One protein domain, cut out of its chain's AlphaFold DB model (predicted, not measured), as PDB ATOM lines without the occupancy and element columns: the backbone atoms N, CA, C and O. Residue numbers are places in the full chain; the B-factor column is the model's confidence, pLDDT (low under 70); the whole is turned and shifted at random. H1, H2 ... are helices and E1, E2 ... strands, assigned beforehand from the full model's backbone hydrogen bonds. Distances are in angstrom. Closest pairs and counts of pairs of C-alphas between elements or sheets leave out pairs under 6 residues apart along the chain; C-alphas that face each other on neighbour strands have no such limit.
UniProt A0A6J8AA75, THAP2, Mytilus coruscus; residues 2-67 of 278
ATOM      1  N   GLU A   2      67.699  59.956  43.369       56.75
ATOM      2  CA  GLU A   2      68.412  58.896  42.652       56.75
ATOM      3  C   GLU A   2      67.385  57.980  41.989       56.75
ATOM      4  O   GLU A   2      66.335  57.683  42.567       56.75
ATOM      5  N   ASP A   3      67.659  57.604  40.745       78.00
ATOM      6  CA  ASP A   3      66.791  56.732  39.971       78.00
ATOM      7  C   ASP A   3      66.772  55.358  40.648       78.00
ATOM      8  O   ASP A   3      67.725  54.584  40.554       78.00
ATOM      9  N   VAL A   4      65.690  55.073  41.376       74.19
ATOM     10  CA  VAL A   4      65.482  53.830  42.139       74.19
ATOM     11  C   VAL A   4      65.746  52.591  41.269       74.19
ATOM     12  O   VAL A   4      66.179  51.559  41.782       74.19
ATOM     13  N   SER A   5      65.556  52.694  39.947       83.25
ATOM     14  CA  SER A   5      65.854  51.617  39.000       83.25
ATOM     15  C   SER A   5      67.353  51.315  38.864       83.25
ATOM     16  O   SER A   5      67.734  50.146  38.789       83.25
ATOM     17  N   LEU A   6      68.211  52.338  38.897       88.25
ATOM     18  CA  LEU A   6      69.660  52.193  38.771       88.25
ATOM     19  C   LEU A   6      70.273  51.629  40.057       88.25
ATOM     20  O   LEU A   6      71.113  50.729  40.002       88.25
ATOM     21  N   SER A   7      69.816  52.105  41.215       88.56
ATOM     22  CA  SER A   7      70.255  51.579  42.513       88.56
ATOM     23  C   SER A   7      69.833  50.118  42.698       88.56
ATOM     24  O   SER A   7      70.637  49.303  43.152       88.56
ATOM     25  N   LEU A   8      68.614  49.752  42.271       87.75
ATOM     26  CA  LEU A   8      68.159  48.359  42.257       87.75
ATOM     27  C   LEU A   8      68.998  47.496  41.307       87.75
ATOM     28  O   LEU A   8      69.429  46.415  41.698       87.75
ATOM     29  N   TYR A   9      69.278  47.976  40.092       87.69
ATOM     30  CA  TYR A   9      70.131  47.268  39.134       87.69
ATOM     31  C   TYR A   9      71.524  46.983  39.712       87.69
ATOM     32  O   TYR A   9      71.978  45.839  39.700       87.69
ATOM     33  N   HIS A  10      72.181  47.990  40.295       90.50
ATOM     34  CA  HIS A  10      73.485  47.804  40.931       90.50
ATOM     35  C   HIS A  10      73.426  46.832  42.112       90.50
ATOM     36  O   HIS A  10      74.324  46.001  42.258       90.50
ATOM     37  N   TYR A  11      72.370  46.895  42.928       90.56
ATOM     38  CA  TYR A  11      72.172  45.948  44.022       90.56
ATOM     39  C   TYR A  11      72.014  44.511  43.510       90.56
ATOM     40  O   TYR A  11      72.675  43.611  44.025       90.56
ATOM     41  N   MET A  12      71.202  44.298  42.469       87.94
ATOM     42  CA  MET A  12      71.024  42.985  41.843       87.94
ATOM     43  C   MET A  12      72.338  42.449  41.273       87.94
ATOM     44  O   MET A  12      72.684  41.294  41.521       87.94
ATOM     45  N   CYS A  13      73.101  43.286  40.564       88.69
ATOM     46  CA  CYS A  13      74.381  42.878  39.994       88.69
ATOM     47  C   CYS A  13      75.443  42.570  41.049       88.69
ATOM     48  O   CYS A  13      76.267  41.686  40.832       88.69
ATOM     49  N   LYS A  14      75.455  43.301  42.167       88.50
ATOM     50  CA  LYS A  14      76.476  43.135  43.203       88.50
ATOM     51  C   LYS A  14      76.151  42.011  44.187       88.50
ATOM     52  O   LYS A  14      77.073  41.347  44.641       88.50
ATOM     53  N   ASN A  15      74.875  41.824  44.526       86.56
ATOM     54  CA  ASN A  15      74.485  41.017  45.686       86.56
ATOM     55  C   ASN A  15      73.546  39.845  45.374       86.56
ATOM     56  O   ASN A  15      73.321  39.036  46.267       86.56
ATOM     57  N   ILE A  16      72.958  39.764  44.172       86.50
ATOM     58  CA  ILE A  16      71.973  38.715  43.856       86.50
ATOM     59  C   ILE A  16      72.412  37.860  42.665       86.50
ATOM     60  O   ILE A  16      72.705  36.691  42.848       86.50
ATOM     61  N   VAL A  17      72.440  38.432  41.457       86.31
ATOM     62  CA  VAL A  17      72.486  37.664  40.194       86.31
ATOM     63  C   VAL A  17      73.832  37.797  39.471       86.31
ATOM     64  O   VAL A  17      74.198  36.965  38.648       86.31
ATOM     65  N   GLY A  18      74.595  38.854  39.757       89.75
ATOM     66  CA  GLY A  18      75.826  39.158  39.029       89.75
ATOM     67  C   GLY A  18      75.625  40.108  37.845       89.75
ATOM     68  O   GLY A  18      74.525  40.570  37.533       89.75
ATOM     69  N   THR A  19      76.732  40.456  37.189       91.62
ATOM     70  CA  THR A  19      76.712  41.293  35.983       91.62
ATOM     71  C   THR A  19      76.210  40.501  34.775       91.62
ATOM     72  O   THR A  19      76.245  39.273  34.769       91.62
ATOM     73  N   GLU A  20      75.830  41.190  33.696       90.81
ATOM     74  CA  GLU A  20      75.454  40.535  32.431       90.81
ATOM     75  C   GLU A  20      76.545  39.569  31.921       90.81
ATOM     76  O   GLU A  20      76.241  38.506  31.378       90.81
ATOM     77  N   ASN A  21      77.824  39.905  32.123       91.00
ATOM     78  CA  ASN A  21      78.941  39.040  31.742       91.00
ATOM     79  C   ASN A  21      79.052  37.797  32.633       91.00
ATOM     80  O   ASN A  21      79.366  36.725  32.119       91.00
ATOM     81  N   HIS A  22      78.771  37.913  33.934       90.31
ATOM     82  CA  HIS A  22      78.691  36.749  34.823       90.31
ATOM     83  C   HIS A  22      77.576  35.799  34.376       90.31
ATOM     84  O   HIS A  22      77.857  34.635  34.112       90.31
ATOM     85  N   VAL A  23      76.359  36.312  34.165       91.12
ATOM     86  CA  VAL A  23      75.201  35.515  33.712       91.12
ATOM     87  C   VAL A  23      75.506  34.788  32.398       91.12
ATOM     88  O   VAL A  23      75.293  33.582  32.282       91.12
ATOM     89  N   LYS A  24      76.087  35.483  31.407       92.44
ATOM     90  CA  LYS A  24      76.493  34.866  30.129       92.44
ATOM     91  C   LYS A  24      77.543  33.768  30.298       92.44
ATOM     92  O   LYS A  24      77.511  32.789  29.558       92.44
ATOM     93  N   THR A  25      78.475  33.951  31.230       91.38
ATOM     94  CA  THR A  25      79.544  32.984  31.501       91.38
ATOM     95  C   THR A  25      78.967  31.726  32.143       91.38
ATOM     96  O   THR A  25      79.256  30.634  31.667       91.38
ATOM     97  N   ILE A  26      78.087  31.875  33.139       90.31
ATOM     98  CA  ILE A  26      77.392  30.754  33.794       90.31
ATOM     99  C   ILE A  26      76.534  29.995  32.778       90.31
ATOM    100  O   ILE A  26      76.667  28.783  32.646       90.31
ATOM    101  N   ARG A  27      75.735  30.702  31.970       92.31
ATOM    102  CA  ARG A  27      74.948  30.089  30.888       92.31
ATOM    103  C   ARG A  27      75.815  29.268  29.928       92.31
ATOM    104  O   ARG A  27      75.434  28.167  29.530       92.31
ATOM    105  N   LEU A  28      76.969  29.808  29.525       91.56
ATOM    106  CA  LEU A  28      77.900  29.098  28.649       91.56
ATOM    107  C   LEU A  28      78.466  27.852  29.338       91.56
ATOM    108  O   LEU A  28      78.508  26.799  28.712       91.56
ATOM    109  N   MET A  29      78.866  27.960  30.607       89.44
ATOM    110  CA  MET A  29      79.354  26.825  31.394       89.44
ATOM    111  C   MET A  29      78.296  25.723  31.492       89.44
ATOM    112  O   MET A  29      78.603  24.580  31.171       89.44
ATOM    113  N   ASN A  30      77.047  26.069  31.809       88.31
ATOM    114  CA  ASN A  30      75.941  25.109  31.885       88.31
ATOM    115  C   ASN A  30      75.699  24.423  30.532       88.31
ATOM    116  O   ASN A  30      75.645  23.200  30.459       88.31
ATOM    117  N   THR A  31      75.712  25.189  29.434       87.81
ATOM    118  CA  THR A  31      75.615  24.625  28.074       87.81
ATOM    119  C   THR A  31      76.780  23.677  27.755       87.81
ATOM    120  O   THR A  31      76.599  22.672  27.069       87.81
ATOM    121  N   VAL A  32      78.003  23.981  28.200       87.31
ATOM    122  CA  VAL A  32      79.155  23.086  28.011       87.31
ATOM    123  C   VAL A  32      78.970  21.806  28.823       87.31
ATOM    124  O   VAL A  32      79.158  20.728  28.266       87.31
ATOM    125  N   CYS A  33      78.545  21.905  30.084       85.44
ATOM    126  CA  CYS A  33      78.256  20.755  30.942       85.44
ATOM    127  C   CYS A  33      77.190  19.832  30.334       85.44
ATOM    128  O   CYS A  33      77.394  18.620  30.295       85.44
ATOM    129  N   ASP A  34      76.114  20.392  29.777       85.44
ATOM    130  CA  ASP A  34      75.066  19.632  29.081       85.44
ATOM    131  C   ASP A  34      75.617  18.775  27.933       85.44
ATOM    132  O   ASP A  34      75.231  17.619  27.747       85.44
ATOM    133  N   ASN A  35      76.581  19.318  27.185       80.06
ATOM    134  CA  ASN A  35      77.208  18.631  26.055       80.06
ATOM    135  C   ASN A  35      78.228  17.556  26.466       80.06
ATOM    136  O   ASN A  35      78.649  16.774  25.616       80.06
ATOM    137  N   LEU A  36      78.633  17.505  27.737       80.75
ATOM    138  CA  LEU A  36      79.568  16.500  28.258       80.75
ATOM    139  C   LEU A  36      78.863  15.228  28.760       80.75
ATOM    140  O   LEU A  36      79.522  14.327  29.279       80.75
ATOM    141  N   SER A  37      77.537  15.131  28.605       69.75
ATOM    142  CA  SER A  37      76.774  13.947  29.004       69.75
ATOM    143  C   SER A  37      77.259  12.680  28.284       69.75
ATOM    144  O   SER A  37      77.411  12.656  27.063       69.75
ATOM    145  N   SER A  38      77.491  11.609  29.048       65.06
ATOM    146  CA  SER A  38      78.018  10.328  28.559       65.06
ATOM    147  C   SER A  38      76.940   9.301  28.187       65.06
ATOM    148  O   SER A  38      77.266   8.238  27.655       65.06
ATOM    149  N   ASP A  39      75.660   9.587  28.450       79.00
ATOM    150  CA  ASP A  39      74.565   8.658  28.162       79.00
ATOM    151  C   ASP A  39      74.136   8.756  26.689       79.00
ATOM    152  O   ASP A  39      73.585   9.748  26.219       79.00
ATOM    153  N   TYR A  40      74.352   7.684  25.928       76.25
ATOM    154  CA  TYR A  40      74.002   7.644  24.509       76.25
ATOM    155  C   TYR A  40      72.486   7.600  24.249       76.25
ATOM    156  O   TYR A  40      72.066   7.827  23.109       76.25
ATOM    157  N   ARG A  41      71.656   7.297  25.261       84.00
ATOM    158  CA  ARG A  41      70.188   7.203  25.154       84.00
ATOM    159  C   ARG A  41      69.465   8.475  25.582       84.00
ATOM    160  O   ARG A  41      68.287   8.620  25.239       84.00
ATOM    161  N   LYS A  42      70.121   9.389  26.298       87.06
ATOM    162  CA  LYS A  42      69.525  10.665  26.706       87.06
ATOM    163  C   LYS A  42      70.558  11.776  26.801       87.06
ATOM    164  O   LYS A  42      71.668  11.560  27.254       87.06
ATOM    165  N   VAL A  43      70.151  12.981  26.432       88.38
ATOM    166  CA  VAL A  43      70.931  14.199  26.665       88.38
ATOM    167  C   VAL A  43      70.304  14.950  27.825       88.38
ATOM    168  O   VAL A  43      69.084  15.110  27.879       88.38
ATOM    169  N   HIS A  44      71.144  15.383  28.755       88.69
ATOM    170  CA  HIS A  44      70.773  16.309  29.813       88.69
ATOM    171  C   HIS A  44      70.817  17.738  29.275       88.69
ATOM    172  O   HIS A  44      71.779  18.110  28.608       88.69
ATOM    173  N   ILE A  45      69.778  18.517  29.558       90.25
ATOM    174  CA  ILE A  45      69.738  19.948  29.277       90.25
ATOM    175  C   ILE A  45      69.348  20.655  30.566       90.25
ATOM    176  O   ILE A  45      68.231  20.472  31.061       90.25
ATOM    177  N   THR A  46      70.250  21.479  31.085       90.50
ATOM    178  CA  THR A  46      69.920  22.420  32.140       90.50
ATOM    179  C   THR A  46      68.935  23.452  31.600       90.50
ATOM    180  O   THR A  46      69.190  24.129  30.603       90.50
ATOM    181  N   SER A  47      67.803  23.591  32.279       91.06
ATOM    182  CA  SER A  47      66.739  24.524  31.928       91.06
ATOM    183  C   SER A  47      66.504  25.523  33.064       91.06
ATOM    184  O   SER A  47      67.274  25.602  34.024       91.06
ATOM    185  N   GLY A  48      65.459  26.335  32.922       90.69
ATOM    186  CA  GLY A  48      65.017  27.240  33.974       90.69
ATOM    187  C   GLY A  48      65.998  28.365  34.290       90.69
ATOM    188  O   GLY A  48      66.796  28.799  33.454       90.69
ATOM    189  N   SER A  49      65.903  28.867  35.521       90.62
ATOM    190  CA  SER A  49      66.722  29.985  36.004       90.62
ATOM    191  C   SER A  49      68.216  29.645  35.968       90.62
ATOM    192  O   SER A  49      69.018  30.422  35.443       90.62
ATOM    193  N   PHE A  50      68.568  28.438  36.417       90.25
ATOM    194  CA  PHE A  50      69.930  27.925  36.416       90.25
ATOM    195  C   PHE A  50      70.482  27.787  34.986       90.25
ATOM    196  O   PHE A  50      71.559  28.308  34.691       90.25
ATOM    197  N   GLY A  51      69.728  27.207  34.046       89.56
ATOM    198  CA  GLY A  51      70.143  27.083  32.639       89.56
ATOM    199  C   GLY A  51      70.373  28.428  31.939       89.56
ATOM    200  O   GLY A  51      71.284  28.566  31.120       89.56
ATOM    201  N   GLU A  52      69.614  29.460  32.307       91.00
ATOM    202  CA  GLU A  52      69.786  30.822  31.785       91.00
ATOM    203  C   GLU A  52      70.895  31.625  32.498       91.00
ATOM    204  O   GLU A  52      71.186  32.757  32.100       91.00
ATOM    205  N   GLY A  53      71.553  31.038  33.506       89.88
ATOM    206  CA  GLY A  53      72.638  31.655  34.274       89.88
ATOM    207  C   GLY A  53      72.170  32.641  35.347       89.88
ATOM    208  O   GLY A  53      72.940  33.507  35.761       89.88
ATOM    209  N   LEU A  54      70.904  32.546  35.762       88.44
ATOM    210  CA  LEU A  54      70.256  33.405  36.752       88.44
ATOM    211  C   LEU A  54      70.065  32.636  38.064       88.44
ATOM    212  O   LEU A  54      68.956  32.234  38.402       88.44
ATOM    213  N   GLU A  55      71.146  32.430  38.807       83.06
ATOM    214  CA  GLU A  55      71.094  31.712  40.082       83.06
ATOM    215  C   GLU A  55      70.688  32.655  41.224       83.06
ATOM    216  O   GLU A  55      71.329  33.677  41.472       83.06
ATOM    217  N   MET A  56      69.593  32.331  41.913       84.31
ATOM    218  CA  MET A  56      69.092  33.091  43.062       84.31
ATOM    219  C   MET A  56      68.880  32.157  44.251       84.31
ATOM    220  O   MET A  56      68.532  30.988  44.084       84.31
ATOM    221  N   ARG A  57      69.032  32.680  45.471       84.56
ATOM    222  CA  ARG A  57      68.827  31.892  46.693       84.56
ATOM    223  C   ARG A  57      67.416  31.295  46.733       84.56
ATOM    224  O   ARG A  57      66.439  32.039  46.711       84.56
ATOM    225  N   GLY A  58      67.347  29.971  46.873       84.31
ATOM    226  CA  GLY A  58      66.091  29.219  46.923       84.31
ATOM    227  C   GLY A  58      65.517  28.854  45.553       84.31
ATOM    228  O   GLY A  58      64.375  28.420  45.504       84.31
ATOM    229  N   SER A  59      66.277  29.047  44.470       86.38
ATOM    230  CA  SER A  59      65.905  28.503  43.160       86.38
ATOM    231  C   SER A  59      66.118  26.993  43.150       86.38
ATOM    232  O   SER A  59      67.120  26.502  43.673       86.38
ATOM    233  N   ASP A  60      65.173  26.301  42.543       89.75
ATOM    234  CA  ASP A  60      65.262  24.917  42.109       89.75
ATOM    235  C   ASP A  60      66.152  24.774  40.865       89.75
ATOM    236  O   ASP A  60      66.523  25.747  40.195       89.75
ATOM    237  N   ILE A  61      66.526  23.530  40.572       89.56
ATOM    238  CA  ILE A  61      67.248  23.152  39.363       89.56
ATOM    239  C   ILE A  61      66.299  22.415  38.424       89.56
ATOM    240  O   ILE A  61      65.937  21.264  38.657       89.56
ATOM    241  N   ASP A  62      65.965  23.053  37.308       91.88
ATOM    242  CA  ASP A  62      65.191  22.431  36.240       91.88
ATOM    243  C   ASP A  62      66.092  21.636  35.286       91.88
ATOM    244  O   ASP A  62      66.982  22.182  34.622       91.88
ATOM    245  N   ILE A  63      65.816  20.344  35.145       90.19
ATOM    246  CA  ILE A  63      66.554  19.426  34.281       90.19
ATOM    247  C   ILE A  63      65.617  18.795  33.256       90.19
ATOM    248  O   ILE A  63      64.626  18.142  33.581       90.19
ATOM    249  N   MET A  64      65.980  18.913  31.980       92.06
ATOM    250  CA  MET A  64      65.298  18.224  30.889       92.06
ATOM    251  C   MET A  64      66.147  17.052  30.388       92.06
ATOM    252  O   MET A  64      67.261  17.239  29.900       92.06
ATOM    253  N   TYR A  65      65.604  15.835  30.437       90.00
ATOM    254  CA  TYR A  65      66.197  14.659  29.801       90.00
ATOM    255  C   TYR A  65      65.587  14.436  28.422       90.00
ATOM    256  O   TYR A  65      64.453  13.981  28.294       90.00
ATOM    257  N   VAL A  66      66.348  14.717  27.367       91.56
ATOM    258  CA  VAL A  66      65.923  14.477  25.986       91.56
ATOM    259  C   VAL A  66      66.303  13.064  25.566       91.56
ATOM    260  O   VAL A  66      67.483  12.764  25.402       91.56
ATOM    261  N   LEU A  67      65.315  12.195  25.345       91.44
ATOM    262  CA  LEU A  67      65.545  10.807  24.935       91.44
ATOM    263  C   LEU A  67      66.005  10.733  23.471       91.44
ATOM    264  O   LEU A  67      65.215  10.878  22.541       91.44
TER     265      LEU A  67
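Overview. This is residues 2 to 67 of the 278 residues of the protein "THAP2" of Mytilus coruscus (UniProt A0A6J8AA75). Helix H1 makes one end of a rod, and the longer H2 follows it; the chain then folds back, with strand E1 beside residues 27 to 35 of H2, E2 beyond E1, and little H3 near the middle. Residues 2 to 8 stick out. The printed part has 66 residues, with H1, H2, E1, H3, E2 in order, mixed and loose: radius of gyration of the C-alphas 15.0 A, spans 55 by 21 by 13 A.

Arrangement. H1, residues 4 to 15, and H2, residues 20 to 35, are close but not clearly touching; their closest C-alphas, Cys 13 and Glu 20, are 8.0 A apart. They run the same way at a steep tilt of 46 degrees. E1, residues 42 to 46, has C-alpha 45 5.3 A from C-alpha 34 of H2, their closest pair. H3, residues 48 to 51, touches H2's residues 27 to 31 alone; the closest C-alphas, Arg 27 and Gly 51, are 5.9 A apart. E2, residues 61 to 67, is antiparallel to E1 at 155 degrees; N 45 and O 64, 2.8 A apart, are within hydrogen-bond range. Every O i to N i+4 pair is within range in H1 and H2; H3 is too short for one.

Along the chain. H1 begins at C-alpha 4 (65.482, 53.830, 42.139) and spans 16.1 A, H2 22.9 A. E2, 19.1 A, ends at C-alpha 67 (65.545, 10.807, 24.935).

Size, cuts and confidence. The farthest C-alphas, Glu 2 and Tyr 40, are 54.7 A apart. The printed part has no cut and no long link. pLDDT is under 70 at residues 2, 37 and 38.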